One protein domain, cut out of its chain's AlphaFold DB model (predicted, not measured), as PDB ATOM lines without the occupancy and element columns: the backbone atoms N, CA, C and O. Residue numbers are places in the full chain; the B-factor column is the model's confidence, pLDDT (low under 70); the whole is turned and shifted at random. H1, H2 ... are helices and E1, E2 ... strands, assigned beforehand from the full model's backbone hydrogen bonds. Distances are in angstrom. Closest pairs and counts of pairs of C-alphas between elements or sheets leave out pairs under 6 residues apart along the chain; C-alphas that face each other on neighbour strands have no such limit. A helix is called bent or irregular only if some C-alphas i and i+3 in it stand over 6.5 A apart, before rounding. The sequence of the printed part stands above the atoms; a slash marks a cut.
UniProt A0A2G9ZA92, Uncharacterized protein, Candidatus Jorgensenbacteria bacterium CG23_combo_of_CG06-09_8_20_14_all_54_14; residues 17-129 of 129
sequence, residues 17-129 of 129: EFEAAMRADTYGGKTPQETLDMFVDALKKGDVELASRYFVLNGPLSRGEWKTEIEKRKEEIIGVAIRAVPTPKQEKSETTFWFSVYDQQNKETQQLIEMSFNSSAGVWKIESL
ATOM      1  N   GLU A  17      10.286  11.361 -13.536       87.69
ATOM      2  CA  GLU A  17      11.505  10.798 -12.929       87.69
ATOM      3  C   GLU A  17      11.757   9.355 -13.393       87.69
ATOM      4  O   GLU A  17      12.901   8.939 -13.579       87.69
ATOM      5  N   PHE A  18      10.683   8.606 -13.652       87.44
ATOM      6  CA  PHE A  18      10.745   7.253 -14.186       87.44
ATOM      7  C   PHE A  18      11.307   7.203 -15.614       87.44
ATOM      8  O   PHE A  18      12.210   6.416 -15.887       87.44
ATOM      9  N   GLU A  19      10.840   8.059 -16.524       88.94
ATOM     10  CA  GLU A  19      11.387   8.145 -17.886       88.94
ATOM     11  C   GLU A  19      12.857   8.589 -17.882       88.94
ATOM     12  O   GLU A  19      13.667   8.082 -18.666       88.94
ATOM     13  N   ALA A  20      13.226   9.496 -16.972       92.12
ATOM     14  CA  ALA A  20      14.615   9.894 -16.779       92.12
ATOM     15  C   ALA A  20      15.474   8.710 -16.298       92.12
ATOM     16  O   ALA A  20      16.555   8.476 -16.845       92.12
ATOM     17  N   ALA A  21      14.978   7.921 -15.339       93.12
ATOM     18  CA  ALA A  21      15.646   6.712 -14.860       93.12
ATOM     19  C   ALA A  21      15.782   5.653 -15.963       93.12
ATOM     20  O   ALA A  21      16.868   5.107 -16.149       93.12
ATOM     21  N   MET A  22      14.726   5.415 -16.747       93.56
ATOM     22  CA  MET A  22      14.750   4.497 -17.888       93.56
ATOM     23  C   MET A  22      15.779   4.922 -18.939       93.56
ATOM     24  O   MET A  22      16.505   4.075 -19.450       93.56
ATOM     25  N   ARG A  23      15.908   6.221 -19.244       94.56
ATOM     26  CA  ARG A  23      16.940   6.700 -20.182       94.56
ATOM     27  C   ARG A  23      18.355   6.582 -19.620       94.56
ATOM     28  O   ARG A  23      19.277   6.262 -20.365       94.56
ATOM     29  N   ALA A  24      18.535   6.861 -18.331       95.62
ATOM     30  CA  ALA A  24      19.832   6.744 -17.668       95.62
ATOM     31  C   ALA A  24      20.267   5.280 -17.473       95.62
ATOM     32  O   ALA A  24      21.444   5.004 -17.236       95.62
ATOM     33  N   ASP A  25      19.335   4.333 -17.572       95.81
ATOM     34  CA  ASP A  25      19.584   2.916 -17.359       95.81
ATOM     35  C   ASP A  25      20.184   2.217 -18.589       95.81
ATOM     36  O   ASP A  25      19.544   1.429 -19.288       95.81
ATOM     37  N   THR A  26      21.467   2.475 -18.822       97.19
ATOM     38  CA  THR A  26      22.228   1.960 -19.971       97.19
ATOM     39  C   THR A  26      22.812   0.557 -19.762       97.19
ATOM     40  O   THR A  26      23.656   0.122 -20.542       97.19
ATOM     41  N   TYR A  27      22.426  -0.156 -18.698       97.56
ATOM     42  CA  TYR A  27      22.976  -1.479 -18.376       97.56
ATOM     43  C   TYR A  27      22.347  -2.585 -19.231       97.56
ATOM     44  O   TYR A  27      21.306  -3.125 -18.880       97.56
ATOM     45  N   GLY A  28      22.981  -2.964 -20.331       97.81
ATOM     46  CA  GLY A  28      22.524  -4.066 -21.172       97.81
ATOM     47  C   GLY A  28      23.184  -4.030 -22.542       97.81
ATOM     48  O   GLY A  28      23.821  -3.043 -22.912       97.81
ATOM     49  N   GLY A  29      23.033  -5.118 -23.282       98.12
ATOM     50  CA  GLY A  29      23.485  -5.249 -24.655       98.12
ATOM     51  C   GLY A  29      22.524  -4.627 -25.667       98.12
ATOM     52  O   GLY A  29      21.395  -4.231 -25.355       98.12
ATOM     53  N   LYS A  30      22.983  -4.557 -26.917       98.00
ATOM     54  CA  LYS A  30      22.171  -4.177 -28.083       98.00
ATOM     55  C   LYS A  30      21.315  -5.329 -28.586       98.00
ATOM     56  O   LYS A  30      20.334  -5.089 -29.285       98.00
ATOM     57  N   THR A  31      21.639  -6.552 -28.181       97.94
ATOM     58  CA  THR A  31      20.830  -7.744 -28.431       97.94
ATOM     59  C   THR A  31      20.434  -8.434 -27.120       97.94
ATOM     60  O   THR A  31      21.127  -8.269 -26.112       97.94
ATOM     61  N   PRO A  32      19.355  -9.243 -27.113       98.25
ATOM     62  CA  PRO A  32      18.989 -10.043 -25.946       98.25
ATOM     63  C   PRO A  32      20.130 -10.962 -25.485       98.25
ATOM     64  O   PRO A  32      20.377 -11.082 -24.288       98.25
ATOM     65  N   GLN A  33      20.849 -11.571 -26.438       98.31
ATOM     66  CA  GLN A  33      21.958 -12.483 -26.145       98.31
ATOM     67  C   GLN A  33      23.121 -11.751 -25.475       98.31
ATOM     68  O   GLN A  33      23.627 -12.224 -24.466       98.31
ATOM     69  N   GLU A  34      23.493 -10.569 -25.974       98.50
ATOM     70  CA  GLU A  34      24.549  -9.761 -25.354       98.50
ATOM     71  C   GLU A  34      24.217  -9.409 -23.898       98.50
ATOM     72  O   GLU A  34      25.079  -9.531 -23.031       98.50
ATOM     73  N   THR A  35      22.972  -9.015 -23.600       98.69
ATOM     74  CA  THR A  35      22.555  -8.758 -22.211       98.69
ATOM     75  C   THR A  35      22.677 -10.013 -21.351       98.69
ATOM     76  O   THR A  35      23.191  -9.936 -20.235       98.69
ATOM     77  N   LEU A  36      22.213 -11.161 -21.853       98.56
ATOM     78  CA  LEU A  36      22.252 -12.415 -21.107       98.56
ATOM     79  C   LEU A  36      23.696 -12.872 -20.834       98.56
ATOM     80  O   LEU A  36      24.009 -13.279 -19.716       98.56
ATOM     81  N   ASP A  37      24.594 -12.726 -21.809       98.50
ATOM     82  CA  ASP A  37      26.015 -13.057 -21.665       98.50
ATOM     83  C   ASP A  37      26.695 -12.153 -20.623       98.50
ATOM     84  O   ASP A  37      27.385 -12.635 -19.722       98.50
ATOM     85  N   MET A  38      26.440 -10.839 -20.678       98.69
ATOM     86  CA  MET A  38      26.952  -9.872 -19.699       98.69
ATOM     87  C   MET A  38      26.439 -10.151 -18.279       98.69
ATOM     88  O   MET A  38      27.182  -9.987 -17.305       98.69
ATOM     89  N   PHE A  39      25.183 -10.585 -18.154       98.62
ATOM     90  CA  PHE A  39      24.598 -11.012 -16.888       98.62
ATOM     91  C   PHE A  39      25.310 -12.245 -16.326       98.62
ATOM     92  O   PHE A  39      25.764 -12.220 -15.179       98.62
ATOM     93  N   VAL A  40      25.493 -13.290 -17.137       98.31
ATOM     94  CA  VAL A  40      26.228 -14.503 -16.742       98.31
ATOM     95  C   VAL A  40      27.666 -14.177 -16.332       98.31
ATOM     96  O   VAL A  40      28.155 -14.707 -15.333       98.31
ATOM     97  N   ASP A  41      28.343 -13.289 -17.056       98.50
ATOM     98  CA  ASP A  41      29.707 -12.872 -16.735       98.50
ATOM     99  C   ASP A  41      29.800 -12.125 -15.402       98.50
ATOM    100  O   ASP A  41      30.726 -12.375 -14.622       98.50
ATOM    101  N   ALA A  42      28.844 -11.239 -15.107       98.50
ATOM    102  CA  ALA A  42      28.761 -10.567 -13.810       98.50
ATOM    103  C   ALA A  42      28.559 -11.585 -12.677       98.50
ATOM    104  O   ALA A  42      29.290 -11.564 -11.684       98.50
ATOM    105  N   LEU A  43      27.651 -12.551 -12.864       98.19
ATOM    106  CA  LEU A  43      27.426 -13.623 -11.896       98.19
ATOM    107  C   LEU A  43      28.684 -14.471 -11.671       98.19
ATOM    108  O   LEU A  43      29.087 -14.671 -10.525       98.19
ATOM    109  N   LYS A  44      29.367 -14.913 -12.731       97.81
ATOM    110  CA  LYS A  44      30.616 -15.691 -12.618       97.81
ATOM    111  C   LYS A  44      31.705 -14.941 -11.848       97.81
ATOM    112  O   LYS A  44      32.444 -15.559 -11.087       97.81
ATOM    113  N   LYS A  45      31.766 -13.614 -11.984       97.94
ATOM    114  CA  LYS A  45      32.690 -12.743 -11.235       97.94
ATOM    115  C   LYS A  45      32.236 -12.447  -9.802       97.94
ATOM    116  O   LYS A  45      33.004 -11.881  -9.034       97.94
ATOM    117  N   GLY A  46      31.015 -12.836  -9.429       96.75
ATOM    118  CA  GLY A  46      30.425 -12.526  -8.125       96.75
ATOM    119  C   GLY A  46      29.936 -11.083  -7.992       96.75
ATOM    120  O   GLY A  46      29.654 -10.648  -6.881       96.75
ATOM    121  N   ASP A  47      29.810 -10.356  -9.102       98.25
ATOM    122  CA  ASP A  47      29.327  -8.978  -9.120       98.25
ATOM    123  C   ASP A  47      27.792  -8.951  -9.136       98.25
ATOM    124  O   ASP A  47      27.141  -8.759 -10.166       98.25
ATOM    125  N   VAL A  48      27.209  -9.214  -7.964       97.50
ATOM    126  CA  VAL A  48      25.753  -9.236  -7.751       97.50
ATOM    127  C   VAL A  48      25.137  -7.855  -7.995       97.50
ATOM    128  O   VAL A  48      24.029  -7.747  -8.526       97.50
ATOM    129  N   GLU A  49      25.872  -6.789  -7.659       98.00
ATOM    130  CA  GLU A  49      25.456  -5.414  -7.924       98.00
ATOM    131  C   GLU A  49      25.224  -5.214  -9.418       98.00
ATOM    132  O   GLU A  49      24.121  -4.834  -9.814       98.00
ATOM    133  N   LEU A  50      26.227  -5.513 -10.245       98.44
ATOM    134  CA  LEU A  50      26.126  -5.378 -11.692       98.44
ATOM    135  C   LEU A  50      25.071  -6.320 -12.275       98.44
ATOM    136  O   LEU A  50      24.266  -5.883 -13.095       98.44
ATOM    137  N   ALA A  51      25.023  -7.575 -11.820       98.44
ATOM    138  CA  ALA A  51      24.052  -8.558 -12.294       98.44
ATOM    139  C   ALA A  51      22.604  -8.071 -12.106       98.44
ATOM    140  O   ALA A  51      21.797  -8.157 -13.030       98.44
ATOM    141  N   SER A  52      22.293  -7.463 -10.954       98.12
ATOM    142  CA  SER A  52      20.961  -6.907 -10.682       98.12
ATOM    143  C   SER A  52      20.570  -5.735 -11.594       98.12
ATOM    144  O   SER A  52      19.386  -5.451 -11.759       98.12
ATOM    145  N   ARG A  53      21.538  -5.038 -12.211       98.19
ATOM    146  CA  ARG A  53      21.270  -3.883 -13.086       98.19
ATOM    147  C   ARG A  53      20.820  -4.271 -14.490       98.19
ATOM    148  O   ARG A  53      20.261  -3.428 -15.193       98.19
ATOM    149  N   TYR A  54      21.034  -5.522 -14.893       98.44
ATOM    150  CA  TYR A  54      20.533  -6.028 -16.170       98.44
ATOM    151  C   TYR A  54      19.027  -6.297 -16.156       98.44
ATOM    152  O   TYR A  54      18.445  -6.456 -17.226       98.44
ATOM    153  N   PHE A  55      18.384  -6.279 -14.984       98.25
ATOM    154  CA  PHE A  55      16.934  -6.375 -14.879       98.25
ATOM    155  C   PHE A  55      16.236  -5.039 -15.157       98.25
ATOM    156  O   PHE A  55      16.789  -3.958 -14.906       98.25
ATOM    157  N   VAL A  56      15.012  -5.128 -15.677       97.44
ATOM    158  CA  VAL A  56      14.104  -3.989 -15.881       97.44
ATOM    159  C   VAL A  56      13.814  -3.256 -14.563       97.44
ATOM    160  O   VAL A  56      13.818  -3.848 -13.485       97.44
ATOM    161  N   LEU A  57      13.549  -1.949 -14.637       94.69
ATOM    162  CA  LEU A  57      13.226  -1.137 -13.454       94.69
ATOM    163  C   LEU A  57      11.772  -1.299 -12.991       94.69
ATOM    164  O   LEU A  57      11.486  -1.133 -11.811       94.69
ATOM    165  N   ASN A  58      10.868  -1.601 -13.921       91.19
ATOM    166  CA  ASN A  58       9.425  -1.743 -13.715       91.19
ATOM    167  C   ASN A  58       8.963  -3.208 -13.753       91.19
ATOM    168  O   ASN A  58       7.834  -3.488 -14.148       91.19
ATOM    169  N   GLY A  59       9.854  -4.131 -13.392       90.06
ATOM    170  CA  GLY A  59       9.553  -5.557 -13.323       90.06
ATOM    171  C   GLY A  59       8.862  -5.954 -12.019       90.06
ATOM    172  O   GLY A  59       8.604  -5.110 -11.159       90.06
ATOM    173  N   PRO A  60       8.604  -7.259 -11.837       89.56
ATOM    174  CA  PRO A  60       7.951  -7.775 -10.635       89.56
ATOM    175  C   PRO A  60       8.808  -7.637  -9.368       89.56
ATOM    176  O   PRO A  60       8.260  -7.630  -8.271       89.56
ATOM    177  N   LEU A  61      10.134  -7.534  -9.513       94.31
ATOM    178  CA  LEU A  61      11.085  -7.352  -8.417       94.31
ATOM    179  C   LEU A  61      11.927  -6.097  -8.651       94.31
ATOM    180  O   LEU A  61      12.392  -5.829  -9.763       94.31
ATOM    181  N   SER A  62      12.188  -5.359  -7.578       95.31
ATOM    182  CA  SER A  62      13.187  -4.295  -7.554       95.31
ATOM    183  C   SER A  62      14.604  -4.862  -7.684       95.31
ATOM    184  O   SER A  62      14.871  -6.034  -7.410       95.31
ATOM    185  N   ARG A  63      15.580  -4.010  -8.018       93.94
ATOM    186  CA  ARG A  63      16.993  -4.431  -8.068       93.94
ATOM    187  C   ARG A  63      17.501  -4.980  -6.736       93.94
ATOM    188  O   ARG A  63      18.332  -5.874  -6.741       93.94
ATOM    189  N   GLY A  64      17.028  -4.459  -5.601       96.69
ATOM    190  CA  GLY A  64      17.415  -4.972  -4.280       96.69
ATOM    191  C   GLY A  64      16.894  -6.388  -4.027       96.69
ATOM    192  O   GLY A  64      17.622  -7.239  -3.513       96.69
ATOM    193  N   GLU A  65      15.665  -6.664  -4.458       97.19
ATOM    194  CA  GLU A  65      15.082  -8.006  -4.397       97.19
ATOM    195  C   GLU A  65      15.798  -8.959  -5.356       97.19
ATOM    196  O   GLU A  65      16.163 -10.059  -4.951       97.19
ATOM    197  N   TRP A  66      16.134  -8.513  -6.571       96.88
ATOM    198  CA  TRP A  66      16.954  -9.305  -7.492       96.88
ATOM    199  C   TRP A  66      18.333  -9.641  -6.925       96.88
ATOM    200  O   TRP A  66      18.768 -10.778  -7.071       96.88
ATOM    201  N   LYS A  67      19.015  -8.712  -6.242       97.81
ATOM    202  CA  LYS A  67      20.281  -9.030  -5.548       97.81
ATOM    203  C   LYS A  67      20.082 -10.147  -4.532       97.81
ATOM    204  O   LYS A  67      20.840 -11.110  -4.531       97.81
ATOM    205  N   THR A  68      19.026 -10.041  -3.729       97.75
ATOM    206  CA  THR A  68      18.684 -11.041  -2.713       97.75
ATOM    207  C   THR A  68      18.416 -12.413  -3.342       97.75
ATOM    208  O   THR A  68      18.894 -13.430  -2.841       97.75
ATOM    209  N   GLU A  69      17.684 -12.470  -4.456       96.62
ATOM    210  CA  GLU A  69      17.413 -13.726  -5.168       96.62
ATOM    211  C   GLU A  69      18.666 -14.305  -5.835       96.62
ATOM    212  O   GLU A  69      18.921 -15.509  -5.738       96.62
ATOM    213  N   ILE A  70      19.497 -13.451  -6.437       97.38
ATOM    214  CA  ILE A  70      20.787 -13.841  -7.011       97.38
ATOM    215  C   ILE A  70      21.698 -14.433  -5.935       97.38
ATOM    216  O   ILE A  70      22.300 -15.476  -6.166       97.38
ATOM    217  N   GLU A  71      21.794 -13.821  -4.756       97.12
ATOM    218  CA  GLU A  71      22.632 -14.321  -3.661       97.12
ATOM    219  C   GLU A  71      22.187 -15.703  -3.174       97.12
ATOM    220  O   GLU A  71      23.029 -16.566  -2.921       97.12
ATOM    221  N   LYS A  72      20.874 -15.944  -3.091       97.44
ATOM    222  CA  LYS A  72      20.325 -17.237  -2.654       97.44
ATOM    223  C   LYS A  72      20.538 -18.351  -3.676       97.44
ATOM    224  O   LYS A  72      20.751 -19.498  -3.288       97.44
ATOM    225  N   ARG A  73      20.410 -18.039  -4.969       96.44
ATOM    226  CA  ARG A  73      20.253 -19.033  -6.049       96.44
ATOM    227  C   ARG A  73      21.279 -18.878  -7.168       96.44
ATOM    228  O   ARG A  73      21.054 -19.333  -8.283       96.44
ATOM    229  N   LYS A  74      22.421 -18.251  -6.885       95.69
ATOM    230  CA  LYS A  74      23.443 -17.882  -7.875       95.69
ATOM    231  C   LYS A  74      23.787 -19.006  -8.857       95.69
ATOM    232  O   LYS A  74      23.707 -18.805 -10.064       95.69
ATOM    233  N   GLU A  75      24.168 -20.174  -8.344       95.94
ATOM    234  CA  GLU A  75      24.613 -21.295  -9.183       95.94
ATOM    235  C   GLU A  75      23.476 -21.875 -10.031       95.94
ATOM    236  O   GLU A  75      23.679 -22.242 -11.188       95.94
ATOM    237  N   GLU A  76      22.259 -21.896  -9.485       95.69
ATOM    238  CA  GLU A  76      21.058 -22.292 -10.220       95.69
ATOM    239  C   GLU A  76      20.785 -21.314 -11.368       95.69
ATOM    240  O   GLU A  76      20.640 -21.735 -12.514       95.69
ATOM    241  N   ILE A  77      20.801 -20.008 -11.085       96.81
ATOM    242  CA  ILE A  77      20.567 -18.947 -12.071       96.81
ATOM    243  C   ILE A  77      21.617 -18.989 -13.188       96.81
ATOM    244  O   ILE A  77      21.261 -18.907 -14.364       96.81
ATOM    245  N   ILE A  78      22.901 -19.173 -12.854       97.06
ATOM    246  CA  ILE A  78      23.964 -19.361 -13.856       97.06
ATOM    247  C   ILE A  78      23.666 -20.597 -14.717       97.06
ATOM    248  O   ILE A  78      23.766 -20.536 -15.944       97.06
ATOM    249  N   GLY A  79      23.285 -21.716 -14.092       95.38
ATOM    250  CA  GLY A  79      22.966 -22.963 -14.788       95.38
ATOM    251  C   GLY A  79      21.748 -22.865 -15.711       95.38
ATOM    252  O   GLY A  79      21.706 -23.528 -16.749       95.38
ATOM    253  N   VAL A  80      20.764 -22.036 -15.364       95.25
ATOM    254  CA  VAL A  80      19.618 -21.706 -16.222       95.25
ATOM    255  C   VAL A  80      20.079 -20.830 -17.387       95.25
ATOM    256  O   VAL A  80      19.916 -21.223 -18.540       95.25
ATOM    257  N   ALA A  81      20.733 -19.702 -17.106       96.25
ATOM    258  CA  ALA A  81      21.125 -18.724 -18.120       96.25
ATOM    259  C   ALA A  81      22.098 -19.287 -19.173       96.25
ATOM    260  O   ALA A  81      21.949 -18.994 -20.353       96.25
ATOM    261  N   ILE A  82      23.045 -20.155 -18.791       96.50
ATOM    262  CA  ILE A  82      23.982 -20.791 -19.743       96.50
ATOM    263  C   ILE A  82      23.282 -21.794 -20.673       96.50
ATOM    264  O   ILE A  82      23.725 -22.008 -21.800       96.50
ATOM    265  N   ARG A  83      22.214 -22.450 -20.205       95.75
ATOM    266  CA  ARG A  83      21.455 -23.430 -21.001       95.75
ATOM    267  C   ARG A  83      20.359 -22.787 -21.844       95.75
ATOM    268  O   ARG A  83      19.751 -23.479 -22.661       95.75
ATOM    269  N   ALA A  84      20.079 -21.512 -21.613       97.44
ATOM    270  CA  ALA A  84      19.034 -20.789 -22.298       97.44
ATOM    271  C   ALA A  84      19.372 -20.642 -23.785       97.44
ATOM    272  O   ALA A  84      20.474 -20.246 -24.162       97.44
ATOM    273  N   VAL A  85      18.411 -20.975 -24.641       96.62
ATOM    274  CA  VAL A  85      18.514 -20.824 -26.096       96.62
ATOM    275  C   VAL A  85      17.337 -20.000 -26.604       96.62
ATOM    276  O   VAL A  85      16.277 -20.040 -25.983       96.62
ATOM    277  N   PRO A  86      17.467 -19.257 -27.716       97.31
ATOM    278  CA  PRO A  86      16.338 -18.550 -28.307       97.31
ATOM    279  C   PRO A  86      15.118 -19.458 -28.459       97.31
ATOM    280  O   PRO A  86      15.222 -20.533 -29.057       97.31
ATOM    281  N   THR A  87      13.966 -19.027 -27.941       96.75
ATOM    282  CA  THR A  87      12.722 -19.789 -28.063       96.75
ATOM    283  C   THR A  87      12.425 -20.047 -29.549       96.75
ATOM    284  O   THR A  87      12.296 -19.090 -30.326       96.75
ATOM    285  N   PRO A  88      12.342 -21.317 -29.989       92.62
ATOM    286  CA  PRO A  88      12.097 -21.667 -31.378       92.62
ATOM    287  C   PRO A  88      10.732 -21.166 -31.835       92.62
ATOM    288  O   PRO A  88       9.745 -21.302 -31.120       92.62
ATOM    289  N   LYS A  89      10.671 -20.650 -33.066       91.94
ATOM    290  CA  LYS A  89       9.429 -20.166 -33.696       91.94
ATOM    291  C   LYS A  89       8.689 -19.084 -32.887       91.94
ATOM    292  O   LYS A  89       7.505 -18.882 -33.135       91.94
ATOM    293  N   GLN A  90       9.361 -18.392 -31.961       93.44
ATOM    294  CA  GLN A  90       8.776 -17.217 -31.318       93.44
ATOM    295  C   GLN A  90       8.453 -16.150 -32.371       93.44
ATOM    296  O   GLN A  90       9.185 -15.996 -33.358       93.44
ATOM    297  N   GLU A  91       7.350 -15.432 -32.174       92.06
ATOM    298  CA  GLU A  91       7.009 -14.301 -33.029       92.06
ATOM    299  C   GLU A  91       8.086 -13.221 -32.916       92.06
ATOM    300  O   GLU A  91       8.671 -12.999 -31.854       92.06
ATOM    301  N   LYS A  92       8.381 -12.553 -34.034       88.75
ATOM    302  CA  LYS A  92       9.325 -11.437 -34.018       88.75
ATOM    303  C   LYS A  92       8.672 -10.267 -33.291       88.75
ATOM    304  O   LYS A  92       7.647  -9.772 -33.745       88.75
ATOM    305  N   SER A  93       9.304  -9.811 -32.219       92.88
ATOM    306  CA  SER A  93       8.928  -8.604 -31.490       92.88
ATOM    307  C   SER A  93      10.124  -7.658 -31.421       92.88
ATOM    308  O   SER A  93      11.273  -8.089 -31.329       92.88
ATOM    309  N   GLU A  94       9.850  -6.357 -31.505       93.19
ATOM    310  CA  GLU A  94      10.862  -5.309 -31.332       93.19
ATOM    311  C   GLU A  94      11.125  -5.007 -29.853       93.19
ATOM    312  O   GLU A  94      12.155  -4.429 -29.513       93.19
ATOM    313  N   THR A  95      10.197  -5.396 -28.974       95.50
ATOM    314  CA  THR A  95      10.222  -5.033 -27.554       95.50
ATOM    315  C   THR A  95      10.399  -6.211 -26.619       95.50
ATOM    316  O   THR A  95      10.694  -5.997 -25.449       95.50
ATOM    317  N   THR A  96      10.218  -7.435 -27.109       97.06
ATOM    318  CA  THR A  96      10.206  -8.634 -26.270       97.06
ATOM    319  C   THR A  96      10.966  -9.760 -26.946       97.06
ATOM    320  O   THR A  96      10.946  -9.894 -28.169       97.06
ATOM    321  N   PHE A  97      11.653 -10.571 -26.154       98.00
ATOM    322  CA  PHE A  97      12.352 -11.749 -26.642       98.00
ATOM    323  C   PHE A  97      12.386 -12.811 -25.553       98.00
ATOM    324  O   PHE A  97      12.615 -12.493 -24.390       98.00
ATOM    325  N   TRP A  98      12.211 -14.074 -25.928       98.06
ATOM    326  CA  TRP A  98      12.247 -15.179 -24.979       98.06
ATOM    327  C   TRP A  98      13.415 -16.116 -25.259       98.06
ATOM    328  O   TRP A  98      13.674 -16.503 -26.408       98.06
ATOM    329  N   PHE A  99      14.070 -16.543 -24.185       98.12
ATOM    330  CA  PHE A  99      14.904 -17.733 -24.189       98.12
ATOM    331  C   PHE A  99      14.176 -18.885 -23.499       98.12
ATOM    332  O   PHE A  99      13.548 -18.704 -22.461       98.12
ATOM    333  N   SER A 100      14.289 -20.082 -24.061       97.25
ATOM    334  CA  SER A 100      13.823 -21.327 -23.463       97.25
ATOM    335  C   SER A 100      14.986 -22.089 -22.855       97.25
ATOM    336  O   SER A 100      16.045 -22.228 -23.468       97.25
ATOM    337  N   VAL A 101      14.764 -22.641 -21.671       96.38
ATOM    338  CA  VAL A 101      15.635 -23.642 -21.062       96.38
ATOM    339  C   VAL A 101      14.901 -24.969 -21.121       96.38
ATOM    340  O   VAL A 101      13.801 -25.096 -20.589       96.38
ATOM    341  N   TYR A 102      15.499 -25.956 -21.780       94.06
ATOM    342  CA  TYR A 102      14.903 -27.278 -21.938       94.06
ATOM    343  C   TYR A 102      15.455 -28.268 -20.920       94.06
ATOM    344  O   TYR A 102      16.655 -28.272 -20.614       94.06
ATOM    345  N   ASP A 103      14.585 -29.153 -20.449       90.44
ATOM    346  CA  ASP A 103      14.990 -30.347 -19.730       90.44
ATOM    347  C   ASP A 103      15.865 -31.228 -20.638       90.44
ATOM    348  O   ASP A 103      15.611 -31.415 -21.835       90.44
ATOM    349  N   GLN A 104      16.959 -31.750 -20.084       84.12
ATOM    350  CA  GLN A 104      17.933 -32.484 -20.886       84.12
ATOM    351  C   GLN A 104      17.445 -33.877 -21.301       84.12
ATOM    352  O   GLN A 104      17.888 -34.351 -22.356       84.12
ATOM    353  N   GLN A 105      16.558 -34.492 -20.515       84.75
ATOM    354  CA  GLN A 105      16.060 -35.856 -20.684       84.75
ATOM    355  C   GLN A 105      14.906 -35.909 -21.682       84.75
ATOM    356  O   GLN A 105      14.995 -36.637 -22.670       84.75
ATOM    357  N   ASN A 106      13.842 -35.138 -21.444       87.94
ATOM    358  CA  ASN A 106      12.605 -35.230 -22.226       87.94
ATOM    359  C   ASN A 106      12.439 -34.106 -23.268       87.94
ATOM    360  O   ASN A 106      11.536 -34.184 -24.099       87.94
ATOM    361  N   LYS A 107      13.343 -33.109 -23.277       85.56
ATOM    362  CA  LYS A 107      13.320 -31.929 -24.166       85.56
ATOM    363  C   LYS A 107      12.101 -31.018 -23.990       85.56
ATOM    364  O   LYS A 107      11.847 -30.181 -24.854       85.56
ATOM    365  N   GLU A 108      11.376 -31.135 -22.882       88.56
ATOM    366  CA  GLU A 108      10.298 -30.211 -22.533       88.56
ATOM    367  C   GLU A 108      10.861 -28.890 -21.998       88.56
ATOM    368  O   GLU A 108      11.983 -28.829 -21.489       88.56
ATOM    369  N   THR A 109      10.099 -27.804 -22.139       90.38
ATOM    370  CA  THR A 109      10.492 -26.498 -21.596       90.38
ATOM    371  C   THR A 109      10.472 -26.559 -20.071       90.38
ATOM    372  O   THR A 109       9.416 -26.713 -19.465       90.38
ATOM    373  N   GLN A 110      11.644 -26.411 -19.459       91.31
ATOM    374  CA  GLN A 110      11.823 -26.340 -18.012       91.31
ATOM    375  C   GLN A 110      11.558 -24.920 -17.495       91.31
ATOM    376  O   GLN A 110      10.962 -24.756 -16.434       91.31
ATOM    377  N   GLN A 111      12.025 -23.904 -18.226       94.25
ATOM    378  CA  GLN A 111      11.995 -22.507 -17.788       94.25
ATOM    379  C   GLN A 111      12.062 -21.551 -18.987       94.25
ATOM    380  O   GLN A 111      12.549 -21.928 -20.057       94.25
ATOM    381  N   LEU A 112      11.573 -20.322 -18.813       95.50
ATOM    382  CA  LEU A 112      11.615 -19.255 -19.810       95.50
ATOM    383  C   LEU A 112      12.273 -18.022 -19.197       95.50
ATOM    384  O   LEU A 112      11.860 -17.587 -18.133       95.50
ATOM    385  N   ILE A 113      13.240 -17.447 -19.905       97.69
ATOM    386  CA  ILE A 113      13.795 -16.135 -19.577       97.69
ATOM    387  C   ILE A 113      13.141 -15.125 -20.506       97.69
ATOM    388  O   ILE A 113      13.258 -15.238 -21.731       97.69
ATOM    389  N   GLU A 114      12.465 -14.146 -19.926       97.50
ATOM    390  CA  GLU A 114      11.838 -13.060 -20.667       97.50
ATOM    391  C   GLU A 114      12.750 -11.840 -20.699       97.50
ATOM    392  O   GLU A 114      13.317 -11.427 -19.686       97.50
ATOM    393  N   MET A 115      12.876 -11.258 -21.884       98.19
ATOM    394  CA  MET A 115      13.676 -10.073 -22.138       98.19
ATOM    395  C   MET A 115      12.782  -8.953 -22.641       98.19
ATOM    396  O   MET A 115      11.917  -9.175 -23.487       98.19
ATOM    397  N   SER A 116      13.077  -7.739 -22.197       97.94
ATOM    398  CA  SER A 116      12.356  -6.525 -22.554       97.94
ATOM    399  C   SER A 116      13.316  -5.480 -23.106       97.94
ATOM    400  O   SER A 116      14.414  -5.280 -22.575       97.94
ATOM    401  N   PHE A 117      12.936  -4.809 -24.187       98.12
ATOM    402  CA  PHE A 117      13.736  -3.736 -24.761       98.12
ATOM    403  C   PHE A 117      13.409  -2.407 -24.084       98.12
ATOM    404  O   PHE A 117      12.311  -1.864 -24.215       98.12
ATOM    405  N   ASN A 118      14.398  -1.824 -23.408       96.81
ATOM    406  CA  ASN A 118      14.298  -0.456 -22.927       96.81
ATOM    407  C   ASN A 118      14.545   0.509 -24.097       96.81
ATOM    408  O   ASN A 118      15.685   0.886 -24.381       96.81
ATOM    409  N   SER A 119      13.467   0.941 -24.750       94.94
ATOM    410  CA  SER A 119      13.513   1.871 -25.886       94.94
ATOM    411  C   SER A 119      14.072   3.254 -25.535       94.94
ATOM    412  O   SER A 119      14.593   3.939 -26.413       94.94
ATOM    413  N   SER A 120      14.036   3.656 -24.257       94.25
ATOM    414  CA  SER A 120      14.572   4.950 -23.811       94.25
ATOM    415  C   SER A 120      16.102   4.987 -23.795       94.25
ATOM    416  O   SER A 120      16.676   6.048 -24.042       94.25
ATOM    417  N   ALA A 121      16.755   3.854 -23.519       96.06
ATOM    418  CA  ALA A 121      18.218   3.719 -23.487       96.06
ATOM    419  C   ALA A 121      18.787   2.889 -24.658       96.06
ATOM    420  O   ALA A 121      20.000   2.861 -24.883       96.06
ATOM    421  N   GLY A 122      17.927   2.211 -25.422       97.38
ATOM    422  CA  GLY A 122      18.315   1.371 -26.549       97.38
ATOM    423  C   GLY A 122      19.133   0.150 -26.121       97.38
ATOM    424  O   GLY A 122      20.174  -0.130 -26.728       97.38
ATOM    425  N   VAL A 123      18.709  -0.520 -25.046       98.31
ATOM    426  CA  VAL A 123      19.350  -1.726 -24.498       98.31
ATOM    427  C   VAL A 123      18.312  -2.776 -24.115       98.31
ATOM    428  O   VAL A 123      17.201  -2.443 -23.702       98.31
ATOM    429  N   TRP A 124      18.686  -4.048 -24.221       98.56
ATOM    430  CA  TRP A 124      17.868  -5.164 -23.752       98.56
ATOM    431  C   TRP A 124      18.073  -5.415 -22.263       98.56
ATOM    432  O   TRP A 124      19.184  -5.280 -21.746       98.56
ATOM    433  N   LYS A 125      16.999  -5.814 -21.590       98.50
ATOM    434  CA  LYS A 125      16.925  -6.047 -20.149       98.50
ATOM    435  C   LYS A 125      16.259  -7.386 -19.864       98.50
ATOM    436  O   LYS A 125      15.456  -7.848 -20.666       98.50
ATOM    437  N   ILE A 126      16.584  -7.981 -18.724       98.38
ATOM    438  CA  ILE A 126      15.929  -9.188 -18.219       98.38
ATOM    439  C   ILE A 126      14.664  -8.762 -17.474       98.38
ATOM    440  O   ILE A 126      14.715  -7.918 -16.579       98.38
ATOM    441  N   GLU A 127      13.524  -9.314 -17.855       96.81
ATOM    442  CA  GLU A 127      12.248  -9.070 -17.187       96.81
ATOM    443  C   GLU A 127      11.975 -10.128 -16.120       96.81
ATOM    444  O   GLU A 127      11.643  -9.796 -14.978       96.81
ATOM    445  N   SER A 128      12.200 -11.397 -16.466       94.88
ATOM    446  CA  SER A 128      12.016 -12.533 -15.568       94.88
ATOM    447  C   SER A 128      12.961 -13.691 -15.911       94.88
ATOM    448  O   SER A 128      13.452 -13.794 -17.038       94.88
ATOM    449  N   LEU A 129      13.240 -14.530 -14.906       91.25
ATOM    450  CA  LEU A 129      14.026 -15.761 -15.010       91.25
ATOM    451  C   LEU A 129      13.160 -16.963 -14.671       91.25
ATOM    452  O   LEU A 129      12.492 -16.934 -13.613       91.25
TER     453      LEU A 129
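AT A GLANCE: This is residues 17 to 129 of the 129 residues of an uncharacterized protein of Candidatus Jorgensenbacteria bacterium CG23_combo_of_CG06-09_8_20_14_all_54_14 (UniProt A0A2G9ZA92). A twisted three-stranded sheet, E1 E2 E3, has helix H2 and arm H4b of the bent helix H4 crossing one face, while H3 and arm H4a pack beyond them, away from the sheet. H1 lies at one end of the long axis, and the turn between E1 and E2 reaches out at the other. The printed part has 113 residues, with four named helices followed by three named strands, H1 H2 H3 H4 E1 E2 E3; the sheet's order is E1 - E2 - E3, all antiparallel, and the class is mixed, helices and strands. It is compact, with a radius of gyration of the C-alphas of 13.7 A and spans of 47 by 33 by 22 A.

IN THESE COORDINATES: H1 is residues 17 to 24, beginning at C-alpha 17 (11.505, 10.798, -12.929). H2, residues 32 to 45, is 20.3 A long, and H3 is residues 48 to 53. H4, residues 63 to 83, was assigned as one helix by its hydrogen bonds but is bent: C-alphas 72 and 75 are 8.8 A apart. Its arms are H4a, residues 63 to 72, 14.3 A, and H4b, residues 75 to 83, 12.4 A. E1 is residues 96 to 102, 19.7 A; E2, residues 109 to 118, 26.4 A; E3, residues 123 to 128, 15.8 A, ending at C-alpha 128 (12.016, -12.533, -15.568).

HOW THE PARTS SIT: E1, E2 and E3 form a meander, each strand the antiparallel neighbour of the one before. N 99 and O 113 are 2.9 A apart between E1 and E2, and N 116 and O 125 are 2.8 A apart between E2 and E3, both within hydrogen-bond range. H2 and H4b are on the same face, making two layers, helices on one face of a sheet. H2 runs across the strands at a height over the sheet of 7.7 A; its closest C-alphas to E3 are Pro 32 and Trp 124, 5.5 A. H4b runs across, over E1 and E2, at 10.3 A. H2 and H4b touch at Val 40 and Ile 78, closest C-alphas 6.1 A apart, at a shallow tilt of 33 degrees, only just short of steep, opposite ways. H2, with residues 39 to 43 alone, touches H3 in a helical hairpin; the closest C-alphas are Phe 39 and Ala 51, 5.2 A. H3 and H4a form another, touching at Ser 52 and Arg 63, closest C-alphas 5.4 A apart. H1 is not on the sheet and touches no helix. Every O i to N i+4 pair is within hydrogen-bond range in H1, H2 and H4a, against 1 of 2 in H3 and 4 of 5 in H4b.

THE WHOLE: The C-alphas farthest apart are those of Glu 17 and Gln 105, 47.5 A. The printed part has no cut. The link from H4 to E1 is long, 12 residues. Mean pLDDT of the printed part is 95.6, and no printed residue is under 70.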